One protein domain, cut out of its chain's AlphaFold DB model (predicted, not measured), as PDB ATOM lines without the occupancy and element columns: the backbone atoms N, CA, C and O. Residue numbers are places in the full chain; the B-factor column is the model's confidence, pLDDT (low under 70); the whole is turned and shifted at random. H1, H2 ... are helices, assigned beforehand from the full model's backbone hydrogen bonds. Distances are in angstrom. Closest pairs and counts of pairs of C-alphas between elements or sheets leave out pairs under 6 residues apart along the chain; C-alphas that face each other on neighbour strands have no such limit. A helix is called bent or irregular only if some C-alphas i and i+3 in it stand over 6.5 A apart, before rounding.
ATOM      1  N   SER A   2     -17.944  -9.994  57.438       66.56
ATOM      2  CA  SER A   2     -18.777 -11.140  57.018       66.56
ATOM      3  C   SER A   2     -20.085 -11.293  57.812       66.56
ATOM      4  O   SER A   2     -21.125 -11.575  57.220       66.56
ATOM      5  N   LEU A   3     -20.062 -11.049  59.129       76.44
ATOM      6  CA  LEU A   3     -21.245 -11.155  59.997       76.44
ATOM      7  C   LEU A   3     -22.362 -10.189  59.574       76.44
ATOM      8  O   LEU A   3     -23.501 -10.609  59.414       76.44
ATOM      9  N   THR A   4     -22.029  -8.921  59.315       83.44
ATOM     10  CA  THR A   4     -22.992  -7.898  58.875       83.44
ATOM     11  C   THR A   4     -23.642  -8.274  57.546       83.44
ATOM     12  O   THR A   4     -24.852  -8.157  57.404       83.44
ATOM     13  N   ARG A   5     -22.866  -8.795  56.582       80.00
ATOM     14  CA  ARG A   5     -23.408  -9.253  55.291       80.00
ATOM     15  C   ARG A   5     -24.386 -10.413  55.459       80.00
ATOM     16  O   ARG A   5     -25.448 -10.395  54.848       80.00
ATOM     17  N   ARG A   6     -24.052 -11.391  56.307       84.12
ATOM     18  CA  ARG A   6     -24.936 -12.525  56.619       84.12
ATOM     19  C   ARG A   6     -26.199 -12.069  57.344       84.12
ATOM     20  O   ARG A   6     -27.283 -12.481  56.958       84.12
ATOM     21  N   ALA A   7     -26.071 -11.183  58.331       88.38
ATOM     22  CA  ALA A   7     -27.202 -10.643  59.079       88.38
ATOM     23  C   ALA A   7     -28.169  -9.865  58.175       88.38
ATOM     24  O   ALA A   7     -29.373 -10.101  58.218       88.38
ATOM     25  N   VAL A   8     -27.644  -8.996  57.303       91.75
ATOM     26  CA  VAL A   8     -28.454  -8.262  56.317       91.75
ATOM     27  C   VAL A   8     -29.118  -9.225  55.333       91.75
ATOM     28  O   VAL A   8     -30.308  -9.087  55.070       91.75
ATOM     29  N   ALA A   9     -28.394 -10.231  54.832       87.88
ATOM     30  CA  ALA A   9     -28.971 -11.240  53.944       87.88
ATOM     31  C   ALA A   9     -30.124 -12.004  54.616       87.88
ATOM     32  O   ALA A   9     -31.194 -12.137  54.029       87.88
ATOM     33  N   SER A  10     -29.948 -12.449  55.864       92.12
ATOM     34  CA  SER A  10     -31.004 -13.118  56.630       92.12
ATOM     35  C   SER A  10     -32.207 -12.207  56.879       92.12
ATOM     36  O   SER A  10     -33.341 -12.642  56.689       92.12
ATOM     37  N   ALA A  11     -31.983 -10.939  57.236       92.94
ATOM     38  CA  ALA A  11     -33.061  -9.971  57.423       92.94
ATOM     39  C   ALA A  11     -33.852  -9.737  56.126       92.94
ATOM     40  O   ALA A  11     -35.079  -9.703  56.152       92.94
ATOM     41  N   LEU A  12     -33.169  -9.639  54.982       92.81
ATOM     42  CA  LEU A  12     -33.817  -9.497  53.677       92.81
ATOM     43  C   LEU A  12     -34.670 -10.718  53.321       92.81
ATOM     44  O   LEU A  12     -35.799 -10.544  52.868       92.81
ATOM     45  N   ILE A  13     -34.170 -11.934  53.562       92.50
ATOM     46  CA  ILE A  13     -34.931 -13.172  53.322       92.50
ATOM     47  C   ILE A  13     -36.230 -13.168  54.135       92.50
ATOM     48  O   ILE A  13     -37.293 -13.457  53.589       92.50
ATOM     49  N   VAL A  14     -36.161 -12.790  55.416       94.50
ATOM     50  CA  VAL A  14     -37.340 -12.708  56.290       94.50
ATOM     51  C   VAL A  14     -38.322 -11.645  55.796       94.50
ATOM     52  O   VAL A  14     -39.509 -11.933  55.657       94.50
ATOM     53  N   SER A  15     -37.846 -10.440  55.476       93.06
ATOM     54  CA  SER A  15     -38.697  -9.350  54.983       93.06
ATOM     55  C   SER A  15     -39.429  -9.722  53.693       93.06
ATOM     56  O   SER A  15     -40.635  -9.507  53.579       93.06
ATOM     57  N   VAL A  16     -38.725 -10.327  52.731       90.12
ATOM     58  CA  VAL A  16     -39.323 -10.781  51.467       90.12
ATOM     59  C   VAL A  16     -40.311 -11.924  51.705       90.12
ATOM     60  O   VAL A  16     -41.389 -11.920  51.115       90.12
ATOM     61  N   GLY A  17     -39.992 -12.867  52.599       89.06
ATOM     62  CA  GLY A  17     -40.892 -13.962  52.963       89.06
ATOM     63  C   GLY A  17     -42.218 -13.466  53.546       89.06
ATOM     64  O   GLY A  17     -43.285 -13.902  53.113       89.06
ATOM     65  N   SER A  18     -42.161 -12.494  54.460       91.50
ATOM     66  CA  SER A  18     -43.352 -11.873  55.049       91.50
ATOM     67  C   SER A  18     -44.220 -11.169  54.001       91.50
ATOM     68  O   SER A  18     -45.438 -11.344  53.993       91.50
ATOM     69  N   LEU A  19     -43.611 -10.424  53.070       87.94
ATOM     70  CA  LEU A  19     -44.335  -9.777  51.970       87.94
ATOM     71  C   LEU A  19     -44.980 -10.800  51.026       87.94
ATOM     72  O   LEU A  19     -46.141 -10.643  50.649       87.94
ATOM     73  N   GLY A  20     -44.259 -11.872  50.688       85.12
ATOM     74  CA  GLY A  20     -44.784 -12.961  49.867       85.12
ATOM     75  C   GLY A  20     -46.001 -13.641  50.498       85.12
ATOM     76  O   GLY A  20     -46.967 -13.926  49.795       85.12
ATOM     77  N   GLY A  21     -45.993 -13.837  51.820       84.19
ATOM     78  CA  GLY A  21     -47.122 -14.403  52.563       84.19
ATOM     79  C   GLY A  21     -48.369 -13.513  52.576       84.19
ATOM     80  O   GLY A  21     -49.483 -14.016  52.461       84.19
ATOM     81  N   ILE A  22     -48.200 -12.190  52.662       85.44
ATOM     82  CA  ILE A  22     -49.325 -11.238  52.604       85.44
ATOM     83  C   ILE A  22     -49.949 -11.229  51.205       85.44
ATOM     84  O   ILE A  22     -51.171 -11.244  51.060       85.44
ATOM     85  N   ILE A  23     -49.106 -11.216  50.169       83.94
ATOM     86  CA  ILE A  23     -49.559 -11.146  48.778       83.94
ATOM     87  C   ILE A  23     -50.208 -12.471  48.360       83.94
ATOM     88  O   ILE A  23     -51.229 -12.446  47.677       83.94
ATOM     89  N   SER A  24     -49.683 -13.621  48.797       81.44
ATOM     90  CA  SER A  24     -50.161 -14.939  48.356       81.44
ATOM     91  C   SER A  24     -51.637 -15.196  48.669       81.44
ATOM     92  O   SER A  24     -52.344 -15.767  47.838       81.44
ATOM     93  N   GLY A  25     -52.131 -14.707  49.810       78.25
ATOM     94  CA  GLY A  25     -53.541 -14.817  50.188       78.25
ATOM     95  C   GLY A  25     -54.492 -13.990  49.314       78.25
ATOM     96  O   GLY A  25     -55.663 -14.332  49.199       78.25
ATOM     97  N   GLN A  26     -53.996 -12.933  48.662       79.25
ATOM     98  CA  GLN A  26     -54.798 -12.033  47.819       79.25
ATOM     99  C   GLN A  26     -54.834 -12.460  46.342       79.25
ATOM    100  O   GLN A  26     -55.608 -11.919  45.555       79.25
ATOM    101  N   ILE A  27     -54.006 -13.432  45.947       77.06
ATOM    102  CA  ILE A  27     -53.858 -13.868  44.551       77.06
ATOM    103  C   ILE A  27     -55.079 -14.672  44.052       77.06
ATOM    104  O   ILE A  27     -55.397 -14.650  42.860       77.06
ATOM    105  N   TYR A  28     -55.782 -15.373  44.946       75.25
ATOM    106  CA  TYR A  28     -56.921 -16.229  44.601       75.25
ATOM    107  C   TYR A  28     -58.252 -15.517  44.864       75.25
ATOM    108  O   TYR A  28     -58.843 -15.640  45.932       75.25
ATOM    109  N   THR A  29     -58.741 -14.766  43.876       76.19
ATOM    110  CA  THR A  29     -60.038 -14.072  43.956       76.19
ATOM    111  C   THR A  29     -61.188 -14.944  43.439       76.19
ATOM    112  O   THR A  29     -61.052 -15.611  42.410       76.19
ATOM    113  N   ASP A  30     -62.358 -14.870  44.085       69.12
ATOM    114  CA  ASP A  30     -63.587 -15.589  43.694       69.12
ATOM    115  C   ASP A  30     -64.029 -15.333  42.244       69.12
ATOM    116  O   ASP A  30     -64.614 -16.208  41.606       69.12
ATOM    117  N   ASN A  31     -63.679 -14.167  41.691       67.38
ATOM    118  CA  ASN A  31     -63.991 -13.763  40.317       67.38
ATOM    119  C   ASN A  31     -63.299 -14.627  39.237       67.38
ATOM    120  O   ASN A  31     -63.576 -14.478  38.052       67.38
ATOM    121  N   GLN A  32     -62.376 -15.516  39.623       63.84
ATOM    122  CA  GLN A  32     -61.650 -16.406  38.707       63.84
ATOM    123  C   GLN A  32     -62.022 -17.887  38.862       63.84
ATOM    124  O   GLN A  32     -61.366 -18.764  38.282       63.84
ATOM    125  N   LYS A  33     -63.068 -18.194  39.637       68.12
ATOM    126  CA  LYS A  33     -63.614 -19.552  39.717       68.12
ATOM    127  C   LYS A  33     -64.069 -20.043  38.332       68.12
ATOM    128  O   LYS A  33     -64.572 -19.250  37.539       68.12
ATOM    129  N   PRO A  34     -63.934 -21.347  38.018       73.38
ATOM    130  CA  PRO A  34     -63.349 -22.419  38.835       73.38
ATOM    131  C   PRO A  34     -61.848 -22.667  38.575       73.38
ATOM    132  O   PRO A  34     -61.237 -23.465  39.277       73.38
ATOM    133  N   LYS A  35     -61.252 -22.034  37.554       75.12
ATOM    134  CA  LYS A  35     -59.906 -22.388  37.056       75.12
ATOM    135  C   LYS A  35     -58.757 -21.592  37.694       75.12
ATOM    136  O   LYS A  35     -57.615 -22.028  37.577       75.12
ATOM    137  N   TYR A  36     -59.032 -20.450  38.336       76.75
ATOM    138  CA  TYR A  36     -58.043 -19.598  39.026       76.75
ATOM    139  C   TYR A  36     -56.749 -19.370  38.224       76.75
ATOM    140  O   TYR A  36     -55.632 -19.538  38.719       76.75
ATOM    141  N   PHE A  37     -56.902 -19.036  36.942       78.56
ATOM    142  CA  PHE A  37     -55.795 -19.025  35.987       78.56
ATOM    143  C   PHE A  37     -54.692 -18.022  36.352       78.56
ATOM    144  O   PHE A  37     -53.511 -18.357  36.244       78.56
ATOM    145  N   LEU A  38     -55.046 -16.820  36.827       80.44
ATOM    146  CA  LEU A  38     -54.036 -15.814  37.176       80.44
ATOM    147  C   LEU A  38     -53.236 -16.245  38.401       80.44
ATOM    148  O   LEU A  38     -52.017 -16.103  38.399       80.44
ATOM    149  N   GLY A  39     -53.888 -16.840  39.403       82.94
ATOM    150  CA  GLY A  39     -53.185 -17.272  40.605       82.94
ATOM    151  C   GLY A  39     -52.174 -18.381  40.351       82.94
ATOM    152  O   GLY A  39     -51.018 -18.277  40.760       82.94
ATOM    153  N   ASN A  40     -52.574 -19.386  39.572       83.88
ATOM    154  CA  ASN A  40     -51.674 -20.464  39.170       83.88
ATOM    155  C   ASN A  40     -50.528 -19.964  38.279       83.88
ATOM    156  O   ASN A  40     -49.393 -20.408  38.440       83.88
ATOM    157  N   THR A  41     -50.796 -19.011  37.382       86.69
ATOM    158  CA  THR A  41     -49.758 -18.418  36.525       86.69
ATOM    159  C   THR A  41     -48.732 -17.649  37.353       86.69
ATOM    160  O   THR A  41     -47.538 -17.866  37.180       86.69
ATOM    161  N   ILE A  42     -49.178 -16.811  38.297       87.81
ATOM    162  CA  ILE A  42     -48.283 -16.042  39.170       87.81
ATOM    163  C   ILE A  42     -47.411 -16.987  40.008       87.81
ATOM    164  O   ILE A  42     -46.190 -16.830  40.035       87.81
ATOM    165  N   ALA A  43     -48.012 -18.001  40.637       86.69
ATOM    166  CA  ALA A  43     -47.273 -18.995  41.413       86.69
ATOM    167  C   ALA A  43     -46.226 -19.728  40.557       86.69
ATOM    168  O   ALA A  43     -45.061 -19.828  40.948       86.69
ATOM    169  N   LEU A  44     -46.609 -20.177  39.356       90.44
ATOM    170  CA  LEU A  44     -45.701 -20.846  38.427       90.44
ATOM    171  C   LEU A  44     -44.558 -19.923  37.986       90.44
ATOM    172  O   LEU A  44     -43.409 -20.363  37.934       90.44
ATOM    173  N   SER A  45     -44.835 -18.645  37.713       91.94
ATOM    174  CA  SER A  45     -43.813 -17.655  37.365       91.94
ATOM    175  C   SER A  45     -42.794 -17.462  38.486       91.94
ATOM    176  O   SER A  45     -41.596 -17.457  38.208       91.94
ATOM    177  N   PHE A  46     -43.231 -17.367  39.747       90.12
ATOM    178  CA  PHE A  46     -42.319 -17.235  40.887       90.12
ATOM    179  C   PHE A  46     -41.435 -18.471  41.075       90.12
ATOM    180  O   PHE A  46     -40.221 -18.331  41.227       90.12
ATOM    181  N   VAL A  47     -42.007 -19.676  40.998       91.69
ATOM    182  CA  VAL A  47     -41.236 -20.928  41.100       91.69
ATOM    183  C   VAL A  47     -40.240 -21.051  39.947       91.69
ATOM    184  O   VAL A  47     -39.081 -21.421  40.151       91.69
ATOM    185  N   THR A  48     -40.662 -20.691  38.735       95.00
ATOM    186  CA  THR A  48     -39.798 -20.710  37.549       95.00
ATOM    187  C   THR A  48     -38.643 -19.724  37.708       95.00
ATOM    188  O   THR A  48     -37.487 -20.096  37.511       95.00
ATOM    189  N   LEU A  49     -38.923 -18.492  38.138       94.12
ATOM    190  CA  LEU A  49     -37.906 -17.471  38.377       94.12
ATOM    191  C   LEU A  49     -36.912 -17.901  39.463       94.12
ATOM    192  O   LEU A  49     -35.703 -17.764  39.274       94.12
ATOM    193  N   GLN A  50     -37.398 -18.466  40.572       92.38
ATOM    194  CA  GLN A  50     -36.539 -18.984  41.634       92.38
ATOM    195  C   GLN A  50     -35.632 -20.110  41.129       92.38
ATOM    196  O   GLN A  50     -34.439 -20.128  41.432       92.38
ATOM    197  N   THR A  51     -36.177 -21.016  40.317       94.69
ATOM    198  CA  THR A  51     -35.411 -22.116  39.720       94.69
ATOM    199  C   THR A  51     -34.316 -21.586  38.794       94.69
ATOM    200  O   THR A  51     -33.166 -22.011  38.891       94.69
ATOM    201  N   ILE A  52     -34.639 -20.612  37.937       96.25
ATOM    202  CA  ILE A  52     -33.666 -19.965  37.046       96.25
ATOM    203  C   ILE A  52     -32.559 -19.288  37.857       96.25
ATOM    204  O   ILE A  52     -31.379 -19.470  37.557       96.25
ATOM    205  N   LEU A  53     -32.914 -18.550  38.910       93.31
ATOM    206  CA  LEU A  53     -31.936 -17.871  39.754       93.31
ATOM    207  C   LEU A  53     -31.007 -18.867  40.466       93.31
ATOM    208  O   LEU A  53     -29.795 -18.652  40.501       93.31
ATOM    209  N   ALA A  54     -31.548 -19.979  40.970       92.81
ATOM    210  CA  ALA A  54     -30.759 -21.050  41.574       92.81
ATOM    211  C   ALA A  54     -29.785 -21.682  40.566       92.81
ATOM    212  O   ALA A  54     -28.618 -21.912  40.890       92.81
ATOM    213  N   LEU A  55     -30.226 -21.913  39.324       94.19
ATOM    214  CA  LEU A  55     -29.361 -22.419  38.254       94.19
ATOM    215  C   LEU A  55     -28.241 -21.437  37.910       94.19
ATOM    216  O   LEU A  55     -27.085 -21.852  37.824       94.19
ATOM    217  N   ILE A  56     -28.555 -20.147  37.755       94.50
ATOM    218  CA  ILE A  56     -27.551 -19.108  37.487       94.50
ATOM    219  C   ILE A  56     -26.508 -19.099  38.602       94.50
ATOM    220  O   ILE A  56     -25.314 -19.192  38.322       94.50
ATOM    221  N   LEU A  57     -26.950 -19.066  39.859       89.88
ATOM    222  CA  LEU A  57     -26.054 -19.046  41.008       89.88
ATOM    223  C   LEU A  57     -25.151 -20.290  41.043       89.88
ATOM    224  O   LEU A  57     -23.943 -20.174  41.256       89.88
ATOM    225  N   ARG A  58     -25.704 -21.470  40.735       90.44
ATOM    226  CA  ARG A  58     -24.939 -22.720  40.632       90.44
ATOM    227  C   ARG A  58     -23.856 -22.639  39.562       90.44
ATOM    228  O   ARG A  58     -22.709 -23.006  39.816       90.44
ATOM    229  N   LEU A  59     -24.206 -22.160  38.369       90.62
ATOM    230  CA  LEU A  59     -23.263 -22.005  37.261       90.62
ATOM    231  C   LEU A  59     -22.171 -20.991  37.601       90.62
ATOM    232  O   LEU A  59     -20.997 -21.248  37.333       90.62
ATOM    233  N   THR A  60     -22.531 -19.881  38.243       89.19
ATOM    234  CA  THR A  60     -21.577 -18.881  38.724       89.19
ATOM    235  C   THR A  60     -20.605 -19.486  39.736       89.19
ATOM    236  O   THR A  60     -19.398 -19.302  39.590       89.19
ATOM    237  N   PHE A  61     -21.078 -20.265  40.712       86.38
ATOM    238  CA  PHE A  61     -20.198 -20.924  41.683       86.38
ATOM    239  C   PHE A  61     -19.267 -21.941  41.024       86.38
ATOM    240  O   PHE A  61     -18.073 -21.953  41.316       86.38
ATOM    241  N   ILE A  62     -19.770 -22.739  40.077       86.75
ATOM    242  CA  ILE A  62     -18.935 -23.665  39.299       86.75
ATOM    243  C   ILE A  62     -17.873 -22.895  38.509       86.75
ATOM    244  O   ILE A  62     -16.707 -23.284  38.519       86.75
ATOM    245  N   PHE A  63     -18.244 -21.803  37.839       86.38
ATOM    246  CA  PHE A  63     -17.311 -20.980  37.073       86.38
ATOM    247  C   PHE A  63     -16.218 -20.379  37.964       86.38
ATOM    248  O   PHE A  63     -15.036 -20.493  37.641       86.38
ATOM    249  N   ILE A  64     -16.596 -19.807  39.111       84.06
ATOM    250  CA  ILE A  64     -15.650 -19.221  40.067       84.06
ATOM    251  C   ILE A  64     -14.718 -20.296  40.631       84.06
ATOM    252  O   ILE A  64     -13.502 -20.112  40.621       84.06
ATOM    253  N   ASN A  65     -15.252 -21.445  41.051       81.94
ATOM    254  CA  ASN A  65     -14.443 -22.547  41.571       81.94
ATOM    255  C   ASN A  65     -13.484 -23.107  40.510       81.94
ATOM    256  O   ASN A  65     -12.327 -23.392  40.816       81.94
ATOM    257  N   ARG A  66     -13.931 -23.249  39.253       82.50
ATOM    258  CA  ARG A  66     -13.072 -23.683  38.136       82.50
ATOM    259  C   ARG A  66     -11.982 -22.669  37.819       82.50
ATOM    260  O   ARG A  66     -10.866 -23.085  37.531       82.50
ATOM    261  N   ARG A  67     -12.289 -21.369  37.872       81.50
ATOM    262  CA  ARG A  67     -11.297 -20.302  37.702       81.50
ATOM    263  C   ARG A  67     -10.248 -20.360  38.811       81.50
ATOM    264  O   ARG A  67      -9.069 -20.431  38.499       81.50
ATOM    265  N   ARG A  68     -10.676 -20.434  40.074       75.06
ATOM    266  CA  ARG A  68      -9.780 -20.542  41.240       75.06
ATOM    267  C   ARG A  68      -8.919 -21.803  41.223       75.06
ATOM    268  O   ARG A  68      -7.758 -21.747  41.587       75.06
ATOM    269  N   SER A  69      -9.453 -22.921  40.728       76.81
ATOM    270  CA  SER A  69      -8.701 -24.186  40.615       76.81
ATOM    271  C   SER A  69      -7.616 -24.165  39.530       76.81
ATOM    272  O   SER A  69      -6.847 -25.113  39.428       76.81
ATOM    273  N   ARG A  70      -7.601 -23.141  38.669       78.88
ATOM    274  CA  ARG A  70      -6.635 -22.965  37.574       78.88
ATOM    275  C   ARG A  70      -5.670 -21.803  37.812       78.88
ATOM    276  O   ARG A  70      -4.855 -21.548  36.935       78.88
ATOM    277  N   MET A  71      -5.799 -21.091  38.933       75.69
ATOM    278  CA  MET A  71      -4.903 -19.988  39.271       75.69
ATOM    279  C   MET A  71      -3.560 -20.520  39.759       75.69
ATOM    280  O   MET A  71      -3.510 -21.498  40.506       75.69
ATOM    281  N   ASN A  72      -2.486 -19.847  39.357       76.31
ATOM    282  CA  ASN A  72      -1.148 -20.110  39.873       76.31
ATOM    283  C   ASN A  72      -0.961 -19.482  41.264       76.31
ATOM    284  O   ASN A  72      -1.673 -18.549  41.642       76.31
ATOM    285  N   GLN A  73       0.038 -19.962  42.012       69.25
ATOM    286  CA  GLN A  73       0.351 -19.479  43.365       69.25
ATOM    287  C   GLN A  73       0.585 -17.956  43.406       69.25
ATOM    288  O   GLN A  73       0.099 -17.276  44.303       69.25
ATOM    289  N   GLU A  74       1.237 -17.400  42.382       74.31
ATOM    290  CA  GLU A  74       1.484 -15.955  42.265       74.31
ATOM    291  C   GLU A  74       0.190 -15.143  42.081       74.31
ATOM    292  O   GLU A  74       0.047 -14.059  42.644       74.31
ATOM    293  N   GLU A  75      -0.781 -15.664  41.325       72.94
ATOM    294  CA  GLU A  75      -2.082 -15.011  41.133       72.94
ATOM    295  C   GLU A  75      -2.927 -15.077  42.412       72.94
ATOM    296  O   GLU A  75      -3.651 -14.134  42.736       72.94
ATOM    297  N   ILE A  76      -2.813 -16.183  43.153       71.25
ATOM    298  CA  ILE A  76      -3.439 -16.375  44.464       71.25
ATOM    299  C   ILE A  76      -2.915 -15.335  45.460       71.25
ATOM    300  O   ILE A  76      -3.714 -14.648  46.103       71.25
ATOM    301  N   ASP A  77      -1.596 -15.162  45.537       70.00
ATOM    302  CA  ASP A  77      -0.963 -14.212  46.452       70.00
ATOM    303  C   ASP A  77      -1.313 -12.758  46.097       70.00
ATOM    304  O   ASP A  77      -1.603 -11.950  46.985       70.00
ATOM    305  N   GLN A  78      -1.383 -12.423  44.804       75.44
ATOM    306  CA  GLN A  78      -1.843 -11.109  44.342       75.44
ATOM    307  C   GLN A  78      -3.312 -10.843  44.699       75.44
ATOM    308  O   GLN A  78      -3.661  -9.732  45.110       75.44
ATOM    309  N   GLU A  79      -4.192 -11.839  44.568       72.31
ATOM    310  CA  GLU A  79      -5.609 -11.687  44.906       72.31
ATOM    311  C   GLU A  79      -5.808 -11.518  46.422       72.31
ATOM    312  O   GLU A  79      -6.575 -10.655  46.853       72.31
ATOM    313  N   ILE A  80      -5.043 -12.245  47.240       70.25
ATOM    314  CA  ILE A  80      -5.009 -12.085  48.700       70.25
ATOM    315  C   ILE A  80      -4.528 -10.679  49.089       70.25
ATOM    316  O   ILE A  80      -5.171 -10.009  49.904       70.25
ATOM    317  N   GLN A  81      -3.440 -10.193  48.485       74.31
ATOM    318  CA  GLN A  81      -2.927  -8.842  48.739       74.31
ATOM    319  C   GLN A  81      -3.932  -7.761  48.330       74.31
ATOM    320  O   GLN A  81      -4.148  -6.802  49.073       74.31
ATOM    321  N   ARG A  82      -4.631  -7.945  47.202       74.56
ATOM    322  CA  ARG A  82      -5.676  -7.025  46.728       74.56
ATOM    323  C   ARG A  82      -6.828  -6.866  47.723       74.56
ATOM    324  O   ARG A  82      -7.437  -5.798  47.779       74.56
ATOM    325  N   TYR A  83      -7.142  -7.905  48.495       69.00
ATOM    326  CA  TYR A  83      -8.205  -7.874  49.501       69.00
ATOM    327  C   TYR A  83      -7.731  -7.473  50.907       69.00
ATOM    328  O   TYR A  83      -8.533  -7.514  51.839       69.00
ATOM    329  N   GLY A  84      -6.484  -7.011  51.054       68.56
ATOM    330  CA  GLY A  84      -5.937  -6.537  52.329       68.56
ATOM    331  C   GLY A  84      -5.248  -7.624  53.157       68.56
ATOM    332  O   GLY A  84      -5.074  -7.450  54.359       68.56
ATOM    333  N   GLY A  85      -4.855  -8.737  52.533       68.00
ATOM    334  CA  GLY A  85      -4.170  -9.850  53.187       68.00
ATOM    335  C   GLY A  85      -5.103 -10.991  53.600       68.00
ATOM    336  O   GLY A  85      -6.326 -10.917  53.465       68.00
ATOM    337  N   ILE A  86      -4.503 -12.071  54.108       67.00
ATOM    338  CA  ILE A  86      -5.184 -13.340  54.428       67.00
ATOM    339  C   ILE A  86      -6.323 -13.126  55.441       67.00
ATOM    340  O   ILE A  86      -7.403 -13.693  55.285       67.00
ATOM    341  N   GLU A  87      -6.122 -12.248  56.429       63.41
ATOM    342  CA  GLU A  87      -7.103 -11.970  57.490       63.41
ATOM    343  C   GLU A  87      -8.371 -11.257  56.992       63.41
ATOM    344  O   GLU A  87      -9.455 -11.439  57.552       63.41
ATOM    345  N   LEU A  88      -8.265 -10.463  55.921       64.94
ATOM    346  CA  LEU A  88      -9.382  -9.695  55.356       64.94
ATOM    347  C   LEU A  88     -10.040 -10.386  54.152       64.94
ATOM    348  O   LEU A  88     -11.174 -10.046  53.799       64.94
ATOM    349  N   ALA A  89      -9.375 -11.381  53.556       64.44
ATOM    350  CA  ALA A  89      -9.871 -12.119  52.396       64.44
ATOM    351  C   ALA A  89     -11.144 -12.934  52.699       64.44
ATOM    352  O   ALA A  89     -12.044 -12.993  51.859       64.44
ATOM    353  N   GLY A  90     -11.279 -13.517  53.895       71.00
ATOM    354  CA  GLY A  90     -12.501 -14.210  54.331       71.00
ATOM    355  C   GLY A  90     -12.992 -15.291  53.351       71.00
ATOM    356  O   GLY A  90     -12.249 -16.190  52.976       71.00
ATOM    357  N   ASP A  91     -14.247 -15.191  52.899       64.81
ATOM    358  CA  ASP A  91     -14.879 -16.086  51.910       64.81
ATOM    359  C   ASP A  91     -14.333 -15.918  50.481       64.81
ATOM    360  O   ASP A  91     -14.650 -16.699  49.580       64.81
ATOM    361  N   ARG A  92     -13.510 -14.893  50.250       66.12
ATOM    362  CA  ARG A  92     -12.799 -14.669  48.987       66.12
ATOM    363  C   ARG A  92     -11.447 -15.367  48.942       66.12
ATOM    364  O   ARG A  92     -10.819 -15.336  47.890       66.12
ATOM    365  N   HIS A  93     -11.025 -16.011  50.034       62.50
ATOM    366  CA  HIS A  93      -9.811 -16.814  50.039       62.50
ATOM    367  C   HIS A  93      -9.898 -17.890  48.936       62.50
ATOM    368  O   HIS A  93     -10.926 -18.564  48.837       62.50
TER     369      HIS A  93
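What this domain is: This is residues 2 to 93 of the 100 residues of the protein "Hypothetical protein" of Adineta steineri (UniProt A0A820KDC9). The model is a long, open frame with an empty middle: the long helices H2 and H1 make its two long sides, running in nearly opposite directions without meeting, and a long loop, residues 25 to 36, joins them at one end. At the other end the short helices H3 and H4 bring the chain back from the end of H2 to near the beginning of H1. The printed part has 92 residues with four named helices, in the order H1, H2, H3, H4, and no named strand; its class is all helix. The whole is extended, with a radius of gyration of the C-alphas of 21.1 A, and the C-alphas span 65 by 27 by 12 A.

How they stand to each other: The longest helix, H2, residues 37 to 68, touches no helix, and its residues 44 to 67 stand free. H1, residues 2 to 24, is apart from H2, and its residues 3 to 23 stand free. H3, residues 73 to 82, is only just apart from H2, with the closest C-alphas 8.2 A from each other. H4, residues 86 to 92, is close to H3 but not clearly touching, about perpendicular at 78 degrees; the closest C-alphas, those of Ile 80 and Ile 86, are 5.9 A apart. H4 is also close to H1 but not clearly touching: the closest C-alphas, those of Ser 2 and Gly 90, are 7.5 A apart. H1 and H4 run the same way at a shallow tilt of 26 degrees. H1 and H3 are apart, and so are H2 and H4. In H1, H2 and H3 every O i to N i+4 pair is within hydrogen-bond range, while in H4 0 of 3 such pairs are, beside 2 of 4 O i to N i+3 pairs.

Where its parts are: H2 is 46.3 A long from C-alpha 37 at (-55.795, -19.025, 35.987) to C-alpha 68 at (-9.780, -20.542, 41.240). H1 begins with C-alpha 2 at (-18.777, -11.140, 57.018) and measures 32.8 A to C-alpha 24. H3 measures 14.2 A from C-alpha 73 to C-alpha 82. H4, 9.5 A from C-alpha 86 to C-alpha 92, is irregular: C-alphas 88 and 91 are 9.1 A apart.

The domain as a whole: The two C-alphas farthest apart, those of Asn 31 and Glu 74, are 65.5 A from each other, while those of Ser 2 and His 93, the first and last printed, are 12.7 A apart. The printed part has no cut. The link from H1 to H2, 12 residues, is long; those from H2 to H3 and from H3 to H4 are tight. The mean pLDDT of the printed part is 81.1, and 16 residues are under 70: residue 2, residues 30 to 33, residue 73, residues 83 to 89 and residues 91 to 93.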